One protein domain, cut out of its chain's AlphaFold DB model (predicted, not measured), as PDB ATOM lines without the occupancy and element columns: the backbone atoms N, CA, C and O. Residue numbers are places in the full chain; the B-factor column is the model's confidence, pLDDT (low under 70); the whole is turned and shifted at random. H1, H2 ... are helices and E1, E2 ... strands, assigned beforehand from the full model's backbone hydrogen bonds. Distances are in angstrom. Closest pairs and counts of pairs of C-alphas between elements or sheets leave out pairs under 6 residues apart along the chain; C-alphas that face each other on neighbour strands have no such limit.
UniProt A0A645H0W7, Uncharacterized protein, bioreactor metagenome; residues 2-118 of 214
ATOM      1  N   LYS A   2      51.582  31.486 -51.818       92.38
ATOM      2  CA  LYS A   2      51.803  31.896 -53.224       92.38
ATOM      3  C   LYS A   2      52.599  33.208 -53.332       92.38
ATOM      4  O   LYS A   2      53.594  33.243 -54.038       92.38
ATOM      5  N   ARG A   3      52.199  34.235 -52.567       95.44
ATOM      6  CA  ARG A   3      52.911  35.525 -52.481       95.44
ATOM      7  C   ARG A   3      54.368  35.349 -52.032       95.44
ATOM      8  O   ARG A   3      55.259  35.779 -52.742       95.44
ATOM      9  N   LEU A   4      54.592  34.612 -50.939       95.25
ATOM     10  CA  LEU A   4      55.934  34.305 -50.425       95.25
ATOM     11  C   LEU A   4      56.848  33.672 -51.487       95.25
ATOM     12  O   LEU A   4      57.946  34.151 -51.709       95.25
ATOM     13  N   ARG A   5      56.379  32.632 -52.186       94.56
ATOM     14  CA  ARG A   5      57.164  31.975 -53.245       94.56
ATOM     15  C   ARG A   5      57.378  32.843 -54.484       94.56
ATOM     16  O   ARG A   5      58.319  32.600 -55.222       94.56
ATOM     17  N   LYS A   6      56.477  33.792 -54.751       96.19
ATOM     18  CA  LYS A   6      56.633  34.740 -55.857       96.19
ATOM     19  C   LYS A   6      57.719  35.768 -55.536       96.19
ATOM     20  O   LYS A   6      58.526  36.064 -56.403       96.19
ATOM     21  N   GLU A   7      57.713  36.289 -54.312       96.50
ATOM     22  CA  GLU A   7      58.706  37.252 -53.822       96.50
ATOM     23  C   GLU A   7      60.104  36.621 -53.737       96.50
ATOM     24  O   GLU A   7      61.076  37.176 -54.232       96.50
ATOM     25  N   PHE A   8      60.179  35.416 -53.175       96.50
ATOM     26  CA  PHE A   8      61.415  34.667 -52.969       96.50
ATOM     27  C   PHE A   8      61.498  33.498 -53.951       96.50
ATOM     28  O   PHE A   8      61.476  32.327 -53.571       96.50
ATOM     29  N   SER A   9      61.521  33.818 -55.245       94.69
ATOM     30  CA  SER A   9      61.488  32.826 -56.330       94.69
ATOM     31  C   SER A   9      62.755  31.971 -56.420       94.69
ATOM     32  O   SER A   9      62.687  30.830 -56.881       94.69
ATOM     33  N   ASN A  10      63.889  32.494 -55.950       95.12
ATOM     34  CA  ASN A  10      65.170  31.786 -55.914       95.12
ATOM     35  C   ASN A  10      65.269  30.794 -54.741       95.12
ATOM     36  O   ASN A  10      66.077  29.863 -54.780       95.12
ATOM     37  N   ASP A  11      64.434  30.952 -53.711       94.19
ATOM     38  CA  ASP A  11      64.446  30.101 -52.528       94.19
ATOM     39  C   ASP A  11      63.622  28.823 -52.728       94.19
ATOM     40  O   ASP A  11      62.480  28.818 -53.200       94.19
ATOM     41  N   LYS A  12      64.166  27.690 -52.273       91.62
ATOM     42  CA  LYS A  12      63.460  26.398 -52.290       91.62
ATOM     43  C   LYS A  12      62.555  26.256 -51.065       91.62
ATOM     44  O   LYS A  12      62.778  25.410 -50.199       91.62
ATOM     45  N   ILE A  13      61.493  27.060 -51.021       94.38
ATOM     46  CA  ILE A  13      60.586  27.134 -49.867       94.38
ATOM     47  C   ILE A  13      59.632  25.936 -49.821       94.38
ATOM     48  O   ILE A  13      58.682  25.822 -50.615       94.38
ATOM     49  N   ARG A  14      59.816  25.070 -48.823       93.62
ATOM     50  CA  ARG A  14      58.855  24.017 -48.452       93.62
ATOM     51  C   ARG A  14      58.128  24.413 -47.170       93.62
ATOM     52  O   ARG A  14      58.606  25.245 -46.410       93.62
ATOM     53  N   PHE A  15      56.953  23.840 -46.934       93.31
ATOM     54  CA  PHE A  15      56.137  24.224 -45.783       93.31
ATOM     55  C   PHE A  15      55.249  23.101 -45.256       93.31
ATOM     56  O   PHE A  15      54.869  22.200 -46.009       93.31
ATOM     57  N   ILE A  16      54.863  23.235 -43.989       92.62
ATOM     58  CA  ILE A  16      53.670  22.636 -43.377       92.62
ATOM     59  C   ILE A  16      52.839  23.800 -42.852       92.62
ATOM     60  O   ILE A  16      53.400  24.710 -42.250       92.62
ATOM     61  N   VAL A  17      51.532  23.796 -43.087       91.31
ATOM     62  CA  VAL A  17      50.609  24.790 -42.537       91.31
ATOM     63  C   VAL A  17      49.352  24.115 -42.005       91.31
ATOM     64  O   VAL A  17      48.819  23.207 -42.646       91.31
ATOM     65  N   SER A  18      48.878  24.584 -40.854       88.94
ATOM     66  CA  SER A  18      47.567  24.271 -40.293       88.94
ATOM     67  C   SER A  18      46.783  25.567 -40.084       88.94
ATOM     68  O   SER A  18      47.314  26.510 -39.504       88.94
ATOM     69  N   GLY A  19      45.549  25.629 -40.587       86.75
ATOM     70  CA  GLY A  19      44.616  26.740 -40.361       86.75
ATOM     71  C   GLY A  19      43.393  26.289 -39.574       86.75
ATOM     72  O   GLY A  19      42.673  25.430 -40.073       86.75
ATOM     73  N   GLU A  20      43.182  26.787 -38.364       82.50
ATOM     74  CA  GLU A  20      42.058  26.423 -37.485       82.50
ATOM     75  C   GLU A  20      41.277  27.660 -37.023       82.50
ATOM     76  O   GLU A  20      41.700  28.792 -37.267       82.50
ATOM     77  N   TYR A  21      40.161  27.445 -36.329       79.44
ATOM     78  CA  TYR A  21      39.411  28.512 -35.677       79.44
ATOM     79  C   TYR A  21      39.527  28.401 -34.153       79.44
ATOM     80  O   TYR A  21      39.413  27.318 -33.574       79.44
ATOM     81  N   GLY A  22      39.779  29.535 -33.495       71.56
ATOM     82  CA  GLY A  22      39.798  29.619 -32.038       71.56
ATOM     83  C   GLY A  22      38.440  29.246 -31.441       71.56
ATOM     84  O   GLY A  22      37.402  29.621 -31.978       71.56
ATOM     85  N   THR A  23      38.444  28.534 -30.316       66.00
ATOM     86  CA  THR A  23      37.223  27.991 -29.697       66.00
ATOM     87  C   THR A  23      36.314  29.051 -29.075       66.00
ATOM     88  O   THR A  23      35.121  28.814 -28.954       66.00
ATOM     89  N   GLN A  24      36.858  30.206 -28.678       65.06
ATOM     90  CA  GLN A  24      36.096  31.252 -27.980       65.06
ATOM     91  C   GLN A  24      35.500  32.308 -28.914       65.06
ATOM     92  O   GLN A  24      34.363  32.708 -28.729       65.06
ATOM     93  N   SER A  25      36.272  32.779 -29.896       68.56
ATOM     94  CA  SER A  25      35.891  33.908 -30.763       68.56
ATOM     95  C   SER A  25      35.801  33.540 -32.243       68.56
ATOM     96  O   SER A  25      35.662  34.412 -33.103       68.56
ATOM     97  N   GLY A  26      36.029  32.264 -32.570       70.81
ATOM     98  CA  GLY A  26      36.085  31.804 -33.950       70.81
ATOM     99  C   GLY A  26      37.189  32.485 -34.761       70.81
ATOM    100  O   GLY A  26      37.118  32.493 -35.987       70.81
ATOM    101  N   ARG A  27      38.201  33.108 -34.144       79.31
ATOM    102  CA  ARG A  27      39.260  33.795 -34.895       79.31
ATOM    103  C   ARG A  27      40.080  32.783 -35.695       79.31
ATOM    104  O   ARG A  27      40.539  31.785 -35.150       79.31
ATOM    105  N   ALA A  28      40.290  33.061 -36.980       84.12
ATOM    106  CA  ALA A  28      41.119  32.219 -37.838       84.12
ATOM    107  C   ALA A  28      42.594  32.292 -37.411       84.12
ATOM    108  O   ALA A  28      43.190  33.374 -37.391       84.12
ATOM    109  N   HIS A  29      43.184  31.145 -37.086       86.19
ATOM    110  CA  HIS A  29      44.575  30.986 -36.681       86.19
ATOM    111  C   HIS A  29      45.326  30.157 -37.717       86.19
ATOM    112  O   HIS A  29      44.884  29.079 -38.110       86.19
ATOM    113  N   TRP A  30      46.485  30.653 -38.146       89.56
ATOM    114  CA  TRP A  30      47.335  29.987 -39.127       89.56
ATOM    115  C   TRP A  30      48.714  29.740 -38.536       89.56
ATOM    116  O   TRP A  30      49.428  30.674 -38.184       89.56
ATOM    117  N   HIS A  31      49.106  28.472 -38.480       91.56
ATOM    118  CA  HIS A  31      50.412  28.040 -38.008       91.56
ATOM    119  C   HIS A  31      51.189  27.434 -39.166       91.56
ATOM    120  O   HIS A  31      50.716  26.484 -39.790       91.56
ATOM    121  N   ALA A  32      52.377  27.961 -39.457       93.19
ATOM    122  CA  ALA A  32      53.216  27.475 -40.543       93.19
ATOM    123  C   ALA A  32      54.651  27.212 -40.080       93.19
ATOM    124  O   ALA A  32      55.229  28.000 -39.340       93.19
ATOM    125  N   ILE A  33      55.236  26.126 -40.582       94.81
ATOM    126  CA  ILE A  33      56.677  25.870 -40.534       94.81
ATOM    127  C   ILE A  33      57.201  26.025 -41.954       94.81
ATOM    128  O   ILE A  33      56.681  25.391 -42.877       94.81
ATOM    129  N   LEU A  34      58.229  26.853 -42.119       94.62
ATOM    130  CA  LEU A  34      58.935  27.042 -43.379       94.62
ATOM    131  C   LEU A  34      60.261  26.282 -43.330       94.62
ATOM    132  O   LEU A  34      60.991  26.346 -42.347       94.62
ATOM    133  N   PHE A  35      60.562  25.555 -44.399       92.69
ATOM    134  CA  PHE A  35      61.809  24.818 -44.568       92.69
ATOM    135  C   PHE A  35      62.572  25.406 -45.749       92.69
ATOM    136  O   PHE A  35      61.977  25.672 -46.799       92.69
ATOM    137  N   GLY A  36      63.886  25.561 -45.577       91.19
ATOM    138  CA  GLY A  36      64.751  26.171 -46.587       91.19
ATOM    139  C   GLY A  36      64.524  27.673 -46.759       91.19
ATOM    140  O   GLY A  36      64.856  28.202 -47.809       91.19
ATOM    141  N   PHE A  37      63.920  28.338 -45.770       94.94
ATOM    142  CA  PHE A  37      63.659  29.772 -45.807       94.94
ATOM    143  C   PHE A  37      63.579  30.355 -44.400       94.94
ATOM    144  O   PHE A  37      63.032  29.728 -43.491       94.94
ATOM    145  N   ASN A  38      64.075  31.576 -44.248       94.19
ATOM    146  CA  ASN A  38      63.860  32.414 -43.080       94.19
ATOM    147  C   ASN A  38      63.723  33.864 -43.552       94.19
ATOM    148  O   ASN A  38      64.355  34.243 -44.535       94.19
ATOM    149  N   PHE A  39      62.916  34.667 -42.860       95.12
ATOM    150  CA  PHE A  39      62.744  36.069 -43.233       95.12
ATOM    151  C   PHE A  39      64.044  36.842 -42.965       95.12
ATOM    152  O   PHE A  39      64.516  36.827 -41.821       95.12
ATOM    153  N   PRO A  40      64.640  37.488 -43.986       94.94
ATOM    154  CA  PRO A  40      65.919  38.183 -43.835       94.94
ATOM    155  C   PRO A  40      65.797  39.439 -42.965       94.94
ATOM    156  O   PRO A  40      66.747  39.823 -42.297       94.94
ATOM    157  N   ASP A  41      64.610  40.040 -42.932       96.25
ATOM    158  CA  ASP A  41      64.274  41.261 -42.202       96.25
ATOM    159  C   ASP A  41      63.655  40.989 -40.822       96.25
ATOM    160  O   ASP A  41      63.017  41.868 -40.243       96.25
ATOM    161  N   ARG A  42      63.799  39.769 -40.283       94.81
ATOM    162  CA  ARG A  42      63.223  39.447 -38.974       94.81
ATOM    163  C   ARG A  42      63.899  40.259 -37.863       94.81
ATOM    164  O   ARG A  42      65.124  40.243 -37.729       94.81
ATOM    165  N   GLN A  43      63.108  40.896 -37.011       95.69
ATOM    166  CA  GLN A  43      63.583  41.673 -35.865       95.69
ATOM    167  C   GLN A  43      62.975  41.133 -34.578       95.69
ATOM    168  O   GLN A  43      61.824  40.706 -34.569       95.69
ATOM    169  N   LEU A  44      63.750  41.098 -33.491       96.56
ATOM    170  CA  LEU A  44      63.245  40.628 -32.200       96.56
ATOM    171  C   LEU A  44      62.175  41.607 -31.701       96.56
ATOM    172  O   LEU A  44      62.491  42.749 -31.389       96.56
ATOM    173  N   ALA A  45      60.933  41.142 -31.608       93.94
ATOM    174  CA  ALA A  45      59.806  41.942 -31.145       93.94
ATOM    175  C   ALA A  45      59.579  41.761 -29.642       93.94
ATOM    176  O   ALA A  45      59.397  42.728 -28.910       93.94
ATOM    177  N   THR A  46      59.600  40.516 -29.160       94.62
ATOM    178  CA  THR A  46      59.433  40.225 -27.735       94.62
ATOM    179  C   THR A  46      60.083  38.903 -27.343       94.62
ATOM    180  O   THR A  46      60.403  38.057 -28.180       94.62
ATOM    181  N   THR A  47      60.302  38.722 -26.045       93.31
ATOM    182  CA  THR A  47      60.688  37.438 -25.460       93.31
ATOM    183  C   THR A  47      59.683  37.081 -24.378       93.31
ATOM    184  O   THR A  47      59.520  37.819 -23.413       93.31
ATOM    185  N   SER A  48      59.018  35.937 -24.523       88.00
ATOM    186  CA  SER A  48      58.007  35.466 -23.576       88.00
ATOM    187  C   SER A  48      58.273  34.017 -23.205       88.00
ATOM    188  O   SER A  48      58.485  33.170 -24.073       88.00
ATOM    189  N   LYS A  49      58.301  33.714 -21.901       84.69
ATOM    190  CA  LYS A  49      58.546  32.355 -21.371       84.69
ATOM    191  C   LYS A  49      59.808  31.683 -21.954       84.69
ATOM    192  O   LYS A  49      59.845  30.470 -22.163       84.69
ATOM    193  N   GLY A  50      60.837  32.486 -22.243       83.25
ATOM    194  CA  GLY A  50      62.098  32.036 -22.842       83.25
ATOM    195  C   GLY A  50      62.054  31.778 -24.354       83.25
ATOM    196  O   GLY A  50      63.057  31.342 -24.915       83.25
ATOM    197  N   TYR A  51      60.933  32.048 -25.027       84.75
ATOM    198  CA  TYR A  51      60.813  31.990 -26.483       84.75
ATOM    199  C   TYR A  51      60.961  33.384 -27.086       84.75
ATOM    200  O   TYR A  51      60.385  34.352 -26.589       84.75
ATOM    201  N   ARG A  52      61.754  33.479 -28.156       91.38
ATOM    202  CA  ARG A  52      61.948  34.716 -28.915       91.38
ATOM    203  C   ARG A  52      60.921  34.796 -30.033       91.38
ATOM    204  O   ARG A  52      60.814  33.860 -30.827       91.38
ATOM    205  N   HIS A  53      60.244  35.928 -30.084       94.06
ATOM    206  CA  HIS A  53      59.229  36.275 -31.061       94.06
ATOM    207  C   HIS A  53      59.761  37.397 -31.938       94.06
ATOM    208  O   HIS A  53      60.315  38.379 -31.435       94.06
ATOM    209  N   PHE A  54      59.613  37.241 -33.243       96.12
ATOM    210  CA  PHE A  54      60.155  38.152 -34.232       96.12
ATOM    211  C   PHE A  54      59.040  38.734 -35.097       96.12
ATOM    212  O   PHE A  54      58.094  38.038 -35.468       96.12
ATOM    213  N   SER A  55      59.183  40.004 -35.450       95.06
ATOM    214  CA  SER A  55      58.407  40.669 -36.494       95.06
ATOM    215  C   SER A  55      59.193  40.664 -37.807       95.06
ATOM    216  O   SER A  55      60.408  40.488 -37.812       95.06
ATOM    217  N   SER A  56      58.505  40.827 -38.934       96.12
ATOM    218  CA  SER A  56      59.106  41.017 -40.260       96.12
ATOM    219  C   SER A  56      58.153  41.886 -41.067       96.12
ATOM    220  O   SER A  56      56.972  41.554 -41.201       96.12
ATOM    221  N   GLU A  57      58.651  43.004 -41.588       95.56
ATOM    222  CA  GLU A  57      57.858  43.902 -42.430       95.56
ATOM    223  C   GLU A  57      57.427  43.187 -43.716       95.56
ATOM    224  O   GLU A  57      56.273  43.266 -44.140       95.56
ATOM    225  N   THR A  58      58.329  42.386 -44.280       96.25
ATOM    226  CA  THR A  58      58.077  41.544 -45.444       96.25
ATOM    227  C   THR A  58      56.948  40.558 -45.179       96.25
ATOM    228  O   THR A  58      56.038  40.437 -46.001       96.25
ATOM    229  N   LEU A  59      56.948  39.869 -44.035       95.69
ATOM    230  CA  LEU A  59      55.862  38.951 -43.703       95.69
ATOM    231  C   LEU A  59      54.537  39.695 -43.503       95.69
ATOM    232  O   LEU A  59      53.530  39.249 -44.052       95.69
ATOM    233  N   SER A  60      54.536  40.828 -42.801       95.00
ATOM    234  CA  SER A  60      53.336  41.657 -42.609       95.00
ATOM    235  C   SER A  60      52.749  42.142 -43.938       95.00
ATOM    236  O   SER A  60      51.539  42.086 -44.145       95.00
ATOM    237  N   ARG A  61      53.594  42.532 -44.899       95.69
ATOM    238  CA  ARG A  61      53.167  42.913 -46.254       95.69
ATOM    239  C   ARG A  61      52.637  41.720 -47.055       95.69
ATOM    240  O   ARG A  61      51.624  41.824 -47.747       95.69
ATOM    241  N   LEU A  62      53.307  40.570 -46.981       95.25
ATOM    242  CA  LEU A  62      52.895  39.353 -47.692       95.25
ATOM    243  C   LEU A  62      51.605  38.747 -47.115       95.25
ATOM    244  O   LEU A  62      50.819  38.143 -47.859       95.25
ATOM    245  N   TRP A  63      51.386  38.913 -45.810       93.69
ATOM    246  CA  TRP A  63      50.234  38.448 -45.050       93.69
ATOM    247  C   TRP A  63      49.608  39.607 -44.248       93.69
ATOM    248  O   TRP A  63      49.815  39.708 -43.041       93.69
ATOM    249  N   PRO A  64      48.786  40.455 -44.889       90.62
ATOM    250  CA  PRO A  64      48.204  41.641 -44.256       90.62
ATOM    251  C   PRO A  64      46.991  41.310 -43.366       90.62
ATOM    252  O   PRO A  64      46.101  42.136 -43.184       90.62
ATOM    253  N   HIS A  65      46.889  40.075 -42.866       88.31
ATOM    254  CA  HIS A  65      45.722  39.600 -42.129       88.31
ATOM    255  C   HIS A  65      46.074  39.338 -40.668       88.31
ATOM    256  O   HIS A  65      46.713  38.337 -40.339       88.31
ATOM    257  N   GLY A  66      45.567  40.207 -39.795       87.25
ATOM    258  CA  GLY A  66      45.691  40.061 -38.352       87.25
ATOM    259  C   GLY A  66      47.133  40.162 -37.860       87.25
ATOM    260  O   GLY A  66      47.977  40.823 -38.457       87.25
ATOM    261  N   LEU A  67      47.387  39.514 -36.726       87.56
ATOM    262  CA  LEU A  67      48.700  39.516 -36.092       87.56
ATOM    263  C   LEU A  67      49.602  38.462 -36.725       87.56
ATOM    264  O   LEU A  67      49.188  37.324 -36.953       87.56
ATOM    265  N   VAL A  68      50.845  38.861 -36.947       91.12
ATOM    266  CA  VAL A  68      51.913  38.028 -37.476       91.12
ATOM    267  C   VAL A  68      52.966  37.865 -36.389       91.12
ATOM    268  O   VAL A  68      53.407  38.849 -35.803       91.12
ATOM    269  N   ASP A  69      53.377  36.625 -36.152       91.69
ATOM    270  CA  ASP A  69      54.421  36.283 -35.193       91.69
ATOM    271  C   ASP A  69      55.335  35.206 -35.784       91.69
ATOM    272  O   ASP A  69      54.871  34.251 -36.414       91.69
ATOM    273  N   ILE A  70      56.642  35.373 -35.599       94.94
ATOM    274  CA  ILE A  70      57.666  34.435 -36.054       94.94
ATOM    275  C   ILE A  70      58.405  33.912 -34.828       94.94
ATOM    276  O   ILE A  70      58.949  34.682 -34.046       94.94
ATOM    277  N   ALA A  71      58.522  32.594 -34.716       92.88
ATOM    278  CA  ALA A  71      59.377  31.945 -33.730       92.88
ATOM    279  C   ALA A  71      60.499  31.160 -34.422       92.88
ATOM    280  O   ALA A  71      60.422  30.827 -35.609       92.88
ATOM    281  N   ASN A  72      61.559  30.846 -33.676       90.81
ATOM    282  CA  ASN A  72      62.585  29.927 -34.168       90.81
ATOM    283  C   ASN A  72      62.002  28.522 -34.351       90.81
ATOM    284  O   ASN A  72      61.238  28.060 -33.511       90.81
ATOM    285  N   VAL A  73      62.419  27.827 -35.412       89.81
ATOM    286  CA  VAL A  73      62.039  26.429 -35.651       89.81
ATOM    287  C   VAL A  73      62.912  25.520 -34.786       89.81
ATOM    288  O   VAL A  73      64.048  25.198 -35.130       89.81
ATOM    289  N   ASP A  74      62.368  25.124 -33.647       88.31
ATOM    290  CA  ASP A  74      62.925  24.152 -32.710       88.31
ATOM    291  C   ASP A  74      61.942  22.990 -32.470       88.31
ATOM    292  O   ASP A  74      60.868  22.913 -33.072       88.31
ATOM    293  N   TYR A  75      62.303  22.054 -31.590       89.00
ATOM    294  CA  TYR A  75      61.427  20.928 -31.262       89.00
ATOM    295  C   TYR A  75      60.070  21.377 -30.695       89.00
ATOM    296  O   TYR A  75      59.036  20.838 -31.084       89.00
ATOM    297  N   GLY A  76      60.065  22.366 -29.795       87.56
ATOM    298  CA  GLY A  76      58.858  22.809 -29.095       87.56
ATOM    299  C   GLY A  76      57.868  23.506 -30.025       87.56
ATOM    300  O   GLY A  76      56.679  23.199 -30.016       87.56
ATOM    301  N   THR A  77      58.364  24.387 -30.887       88.50
ATOM    302  CA  THR A  77      57.569  25.058 -31.924       88.50
ATOM    303  C   THR A  77      57.051  24.068 -32.966       88.50
ATOM    304  O   THR A  77      55.871  24.118 -33.309       88.50
ATOM    305  N   CYS A  78      57.860  23.092 -33.396       89.75
ATOM    306  CA  CYS A  78      57.385  22.006 -34.261       89.75
ATOM    307  C   CYS A  78      56.261  21.196 -33.600       89.75
ATOM    308  O   CYS A  78      55.238  20.929 -34.231       89.75
ATOM    309  N   GLN A  79      56.429  20.822 -32.327       87.25
ATOM    310  CA  GLN A  79      55.427  20.083 -31.559       87.25
ATOM    311  C   GLN A  79      54.135  20.894 -31.390       87.25
ATOM    312  O   GLN A  79      53.043  20.333 -31.469       87.25
ATOM    313  N   TYR A  80      54.246  22.203 -31.164       85.88
ATOM    314  CA  TYR A  80      53.108  23.111 -31.063       85.88
ATOM    315  C   TYR A  80      52.310  23.137 -32.372       85.88
ATOM    316  O   TYR A  80      51.126  22.813 -32.368       85.88
ATOM    317  N   VAL A  81      52.960  23.386 -33.515       85.88
ATOM    318  CA  VAL A  81      52.289  23.387 -34.830       85.88
ATOM    319  C   VAL A  81      51.688  22.015 -35.171       85.88
ATOM    320  O   VAL A  81      50.592  21.942 -35.725       85.88
ATOM    321  N   ALA A  82      52.365  20.917 -34.821       83.62
ATOM    322  CA  ALA A  82      51.882  19.561 -35.087       83.62
ATOM    323  C   ALA A  82      50.606  19.205 -34.302       83.62
ATOM    324  O   ALA A  82      49.759  18.478 -34.819       83.62
ATOM    325  N   GLN A  83      50.413  19.738 -33.092       79.19
ATOM    326  CA  GLN A  83      49.178  19.517 -32.327       79.19
ATOM    327  C   GLN A  83      47.950  20.094 -33.042       79.19
ATOM    328  O   GLN A  83      46.906  19.447 -33.088       79.19
ATOM    329  N   TYR A  84      48.093  21.247 -33.698       77.62
ATOM    330  CA  TYR A  84      47.027  21.850 -34.505       77.62
ATOM    331  C   TYR A  84      46.709  21.090 -35.788       77.62
ATOM    332  O   TYR A  84      45.656  21.296 -36.385       77.62
ATOM    333  N   VAL A  85      47.618  20.239 -36.264       71.12
ATOM    334  CA  VAL A  85      47.320  19.302 -37.356       71.12
ATOM    335  C   VAL A  85      46.430  18.169 -36.840       71.12
ATOM    336  O   VAL A  85      45.498  17.768 -37.528       71.12
ATOM    337  N   LEU A  86      46.696  17.677 -35.626       60.44
ATOM    338  CA  LEU A  86      46.014  16.518 -35.041       60.44
ATOM    339  C   LEU A  86      44.633  16.830 -34.458       60.44
ATOM    340  O   LEU A  86      43.771  15.958 -34.492       60.44
ATOM    341  N   LYS A  87      44.397  18.058 -33.977       63.72
ATOM    342  CA  LYS A  87      43.087  18.508 -33.465       63.72
ATOM    343  C   LYS A  87      41.945  18.358 -34.488       63.72
ATOM    344  O   LYS A  87      40.786  18.343 -34.104       63.72
ATOM    345  N   LYS A  88      42.282  18.199 -35.771       57.41
ATOM    346  CA  LYS A  88      41.353  18.150 -36.910       57.41
ATOM    347  C   LYS A  88      40.949  16.753 -37.354       57.41
ATOM    348  O   LYS A  88      40.236  16.623 -38.344       57.41
ATOM    349  N   LEU A  89      41.464  15.707 -36.707       47.72
ATOM    350  CA  LEU A  89      40.987  14.353 -36.970       47.72
ATOM    351  C   LEU A  89      39.573  14.252 -36.373       47.72
ATOM    352  O   LEU A  89      39.442  14.403 -35.157       47.72
ATOM    353  N   PRO A  90      38.526  14.086 -37.199       44.97
ATOM    354  CA  PRO A  90      37.155  14.268 -36.754       44.97
ATOM    355  C   PRO A  90      36.712  13.093 -35.882       44.97
ATOM    356  O   PRO A  90      36.744  11.947 -36.321       44.97
ATOM    357  N   ASP A  91      36.243  13.402 -34.678       41.38
ATOM    358  CA  ASP A  91      35.129  12.678 -34.076       41.38
ATOM    359  C   ASP A  91      33.912  13.605 -34.206       41.38
ATOM    360  O   ASP A  91      33.881  14.622 -33.529       41.38
ATOM    361  N   MET A  92      32.996  13.243 -35.112       48.28
ATOM    362  CA  MET A  92      31.542  13.495 -35.131       48.28
ATOM    363  C   MET A  92      30.978  14.918 -34.866       48.28
ATOM    364  O   MET A  92      31.342  15.602 -33.920       48.28
ATOM    365  N   ASP A  93      29.965  15.255 -35.676       49.91
ATOM    366  CA  ASP A  93      29.086  16.438 -35.670       49.91
ATOM    367  C   ASP A  93      29.702  17.790 -36.070       49.91
ATOM    368  O   ASP A  93      30.853  18.113 -35.784       49.91
ATOM    369  N   GLU A  94      28.921  18.576 -36.821       55.75
ATOM    370  CA  GLU A  94      29.311  19.891 -37.336       55.75
ATOM    371  C   GLU A  94      29.801  20.800 -36.194       55.75
ATOM    372  O   GLU A  94      29.014  21.131 -35.300       55.75
ATOM    373  N   PRO A  95      31.072  21.247 -36.201       55.03
ATOM    374  CA  PRO A  95      31.557  22.107 -35.138       55.03
ATOM    375  C   PRO A  95      30.797  23.440 -35.143       55.03
ATOM    376  O   PRO A  95      30.773  24.168 -36.135       55.03
ATOM    377  N   VAL A  96      30.161  23.753 -34.012       57.66
ATOM    378  CA  VAL A  96      29.491  25.035 -33.775       57.66
ATOM    379  C   VAL A  96      30.549  26.062 -33.391       57.66
ATOM    380  O   VAL A  96      31.180  25.941 -32.343       57.66
ATOM    381  N   TYR A  97      30.747  27.079 -34.227       60.84
ATOM    382  CA  TYR A  97      31.630  28.205 -33.918       60.84
ATOM    383  C   TYR A  97      30.801  29.430 -33.537       60.84
ATOM    384  O   TYR A  97      29.737  29.649 -34.111       60.84
ATOM    385  N   LEU A  98      31.305  30.231 -32.599       60.75
ATOM    386  CA  LEU A  98      30.736  31.529 -32.238       60.75
ATOM    387  C   LEU A  98      31.625  32.650 -32.784       60.75
ATOM    388  O   LEU A  98      32.853  32.508 -32.818       60.75
ATOM    389  N   ASP A  99      31.023  33.735 -33.257       63.09
ATOM    390  CA  ASP A  99      31.750  34.937 -33.660       63.09
ATOM    391  C   ASP A  99      32.141  35.803 -32.444       63.09
ATOM    392  O   ASP A  99      31.963  35.415 -31.289       63.09
ATOM    393  N   ILE A 100      32.710  36.987 -32.694       63.22
ATOM    394  CA  ILE A 100      33.121  37.906 -31.620       63.22
ATOM    395  C   ILE A 100      31.943  38.465 -30.805       63.22
ATOM    396  O   ILE A 100      32.168  38.976 -29.710       63.22
ATOM    397  N   ASN A 101      30.720  38.364 -31.325       70.38
ATOM    398  CA  ASN A 101      29.483  38.817 -30.697       70.38
ATOM    399  C   ASN A 101      28.699  37.653 -30.059       70.38
ATOM    400  O   ASN A 101      27.656  37.880 -29.452       70.38
ATOM    401  N   GLY A 102      29.205  36.417 -30.158       65.88
ATOM    402  CA  GLY A 102      28.553  35.222 -29.624       65.88
ATOM    403  C   GLY A 102      27.499  34.612 -30.552       65.88
ATOM    404  O   GLY A 102      26.745  33.745 -30.117       65.88
ATOM    405  N   GLU A 103      27.436  35.025 -31.818       65.88
ATOM    406  CA  GLU A 103      26.488  34.492 -32.796       65.88
ATOM    407  C   GLU A 103      27.005  33.197 -33.429       65.88
ATOM    408  O   GLU A 103      28.201  33.043 -33.701       65.88
ATOM    409  N   ARG A 104      26.096  32.243 -33.678       61.91
ATOM    410  CA  ARG A 104      26.439  30.963 -34.306       61.91
ATOM    411  C   ARG A 104      26.860  31.187 -35.755       61.91
ATOM    412  O   ARG A 104      26.076  31.619 -36.589       61.91
ATOM    413  N   LEU A 105      28.091  30.802 -36.061       58.44
ATOM    414  CA  LEU A 105      28.648  30.849 -37.402       58.44
ATOM    415  C   LEU A 105      28.281  29.581 -38.172       58.44
ATOM    416  O   LEU A 105      28.604  28.465 -37.753       58.44
ATOM    417  N   HIS A 106      27.669  29.759 -39.340       58.94
ATOM    418  CA  HIS A 106      27.468  28.678 -40.294       58.94
ATOM    419  C   HIS A 106      28.775  28.416 -41.057       58.94
ATOM    420  O   HIS A 106      29.304  29.282 -41.752       58.94
ATOM    421  N   LEU A 107      29.306  27.192 -40.945       55.09
ATOM    422  CA  LEU A 107      30.555  26.768 -41.595       55.09
ATOM    423  C   LEU A 107      30.559  26.950 -43.120       55.09
ATOM    424  O   LEU A 107      31.631  27.111 -43.695       55.09
ATOM    425  N   ALA A 108      29.387  26.972 -43.764       56.53
ATOM    426  CA  ALA A 108      29.247  27.202 -45.203       56.53
ATOM    427  C   ALA A 108      29.866  28.536 -45.673       56.53
ATOM    428  O   ALA A 108      30.275  28.651 -46.826       56.53
ATOM    429  N   GLU A 109      29.999  29.520 -44.779       58.38
ATOM    430  CA  GLU A 109      30.569  30.840 -45.076       58.38
ATOM    431  C   GLU A 109      32.078  30.931 -44.786       58.38
ATOM    432  O   GLU A 109      32.708  31.971 -45.001       58.38
ATOM    433  N   ARG A 110      32.697  29.850 -44.294       62.38
ATOM    434  CA  ARG A 110      34.102  29.825 -43.876       62.38
ATOM    435  C   ARG A 110      34.887  28.722 -44.571       62.38
ATOM    436  O   ARG A 110      34.396  27.634 -44.849       62.38
ATOM    437  N   ALA A 111      36.160  29.004 -44.844       63.25
ATOM    438  CA  ALA A 111      37.057  27.981 -45.362       63.25
ATOM    439  C   ALA A 111      37.206  26.873 -44.305       63.25
ATOM    440  O   ALA A 111      37.488  27.189 -43.151       63.25
ATOM    441  N   PRO A 112      37.067  25.590 -44.670       66.31
ATOM    442  CA  PRO A 112      37.219  24.517 -43.704       66.31
ATOM    443  C   PRO A 112      38.619  24.552 -43.101       66.31
ATOM    444  O   PRO A 112      39.598  24.961 -43.747       66.31
ATOM    445  N   GLU A 113      38.718  24.083 -41.860       74.56
ATOM    446  CA  GLU A 113      40.006  23.876 -41.228       74.56
ATOM    447  C   GLU A 113      40.904  23.041 -42.142       74.56
ATOM    448  O   GLU A 113      40.509  21.995 -42.655       74.56
ATOM    449  N   MET A 114      42.132  23.503 -42.375       79.88
ATOM    450  CA  MET A 114      42.975  22.879 -43.393       79.88
ATOM    451  C   MET A 114      44.358  22.542 -42.885       79.88
ATOM    452  O   MET A 114      44.951  23.285 -42.107       79.88
ATOM    453  N   VAL A 115      44.891  21.440 -43.394       86.38
ATOM    454  CA  VAL A 115      46.305  21.103 -43.297       86.38
ATOM    455  C   VAL A 115      46.831  21.007 -44.714       86.38
ATOM    456  O   VAL A 115      46.307  20.262 -45.541       86.38
ATOM    457  N   ARG A 116      47.864  21.787 -45.025       88.38
ATOM    458  CA  ARG A 116      48.545  21.724 -46.320       88.38
ATOM    459  C   ARG A 116      50.036  21.610 -46.093       88.38
ATOM    460  O   ARG A 116      50.597  22.247 -45.211       88.38
ATOM    461  N   MET A 117      50.697  20.814 -46.917       90.94
ATOM    462  CA  MET A 117      52.136  20.632 -46.816       90.94
ATOM    463  C   MET A 117      52.757  20.398 -48.183       90.94
ATOM    464  O   MET A 117      52.090  20.001 -49.138       90.94
ATOM    465  N   SER A 118      54.055  20.655 -48.280       91.62
ATOM    466  CA  SER A 118      54.830  20.336 -49.475       91.62
ATOM    467  C   SER A 118      55.048  18.824 -49.566       91.62
ATOM    468  O   SER A 118      55.823  18.270 -48.793       91.62
TER     469      SER A 118
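Overview. This is residues 2 to 118 of the 214 residues of an uncharacterized protein of bioreactor metagenome (UniProt A0A645H0W7). A small antiparallel sheet of two long strands, E2 and E1, and a short one, E5, beside E1, is covered on one face by H3, which runs slantwise over E2 and E1, so that sheet and helix make two layers. Toward the end of the sheet where E2 finishes, a separate two-stranded hairpin, E3 and E4, and the short helices H1 and H2 lie off the sheet, while the long link of residues 87 to 113 loops out beyond the turn between E1 and E2. The printed part has 117 residues with three named helices and five named strands, in the order H1 E1 E2 E3 E4 H2 H3 E5; the class is mixed, helices and strands, with under half of the residues in named elements. It is only just compact, close to loose, with a radius of gyration of the C-alphas of 15.8 A and spans of 42 by 31 by 28 A.

Along the chain. E1, residues 14 to 21, begins at C-alpha 14 (58.855, 24.017, -48.452) and is 23.7 A long; E2, residues 28 to 35, is 23.0 A. E5 is residues 114 to 117, ending at C-alpha 117 (52.136, 20.632, -46.816). H3, residues 75 to 86, is 16.5 A long. E3 is residues 43 to 48 and E4 residues 51 to 55. H1, residues 2 to 7, begins at C-alpha 2 (51.803, 31.896, -53.224), and H2 is residues 57 to 62.

Arrangement. The sheet's order is E2, E1, E5, with E2 and E5 as edge strands. E1 and E2 form a hairpin at 167 degrees, with N 18 and O 31 within hydrogen-bond range at 2.8 A. E1 and E5 are antiparallel at 173 degrees, with N 17 and O 116 at 2.8 A. H3 is on the sheet at a height over the sheet of 9.1 A, over E2 and E1, slantwise to the strands at 54 degrees to E1 on the local plane. Its closest C-alphas to E2 are those of Val 81 and His 31, 5.9 A apart. E3 and E4, a hairpin at 146 degrees with N 53 and O 46 at 2.9 A, are apart from E1, E2 and E5. Residues 53 to 54 of E4 also pair, antiparallel, with residues 70 to 71. H1 and H2 are not on the sheet of E2, E1 and E5. They are close but not clearly touching, the closest C-alphas being those of Arg 3 and Leu 62, 6.1 A apart, at a steep tilt of 47 degrees, opposite ways. Every O i to N i+4 pair is within hydrogen-bond range in H1 and H2, and 7 of 8 are in H3.

Size, cuts and confidence. The two C-alphas farthest apart are those of Asn 10 and Gly 102, 45.2 A. The printed part has no cut. The links H2 to H3, 12 residues, and H3 to E5, 27 residues, are long; in the latter, residues 97 to 98 pair with residues 104 to 105, antiparallel. The mean pLDDT of the printed part is 82.2, and residues 23 to 25, 86 to 100 and 102 to 112 are under 70.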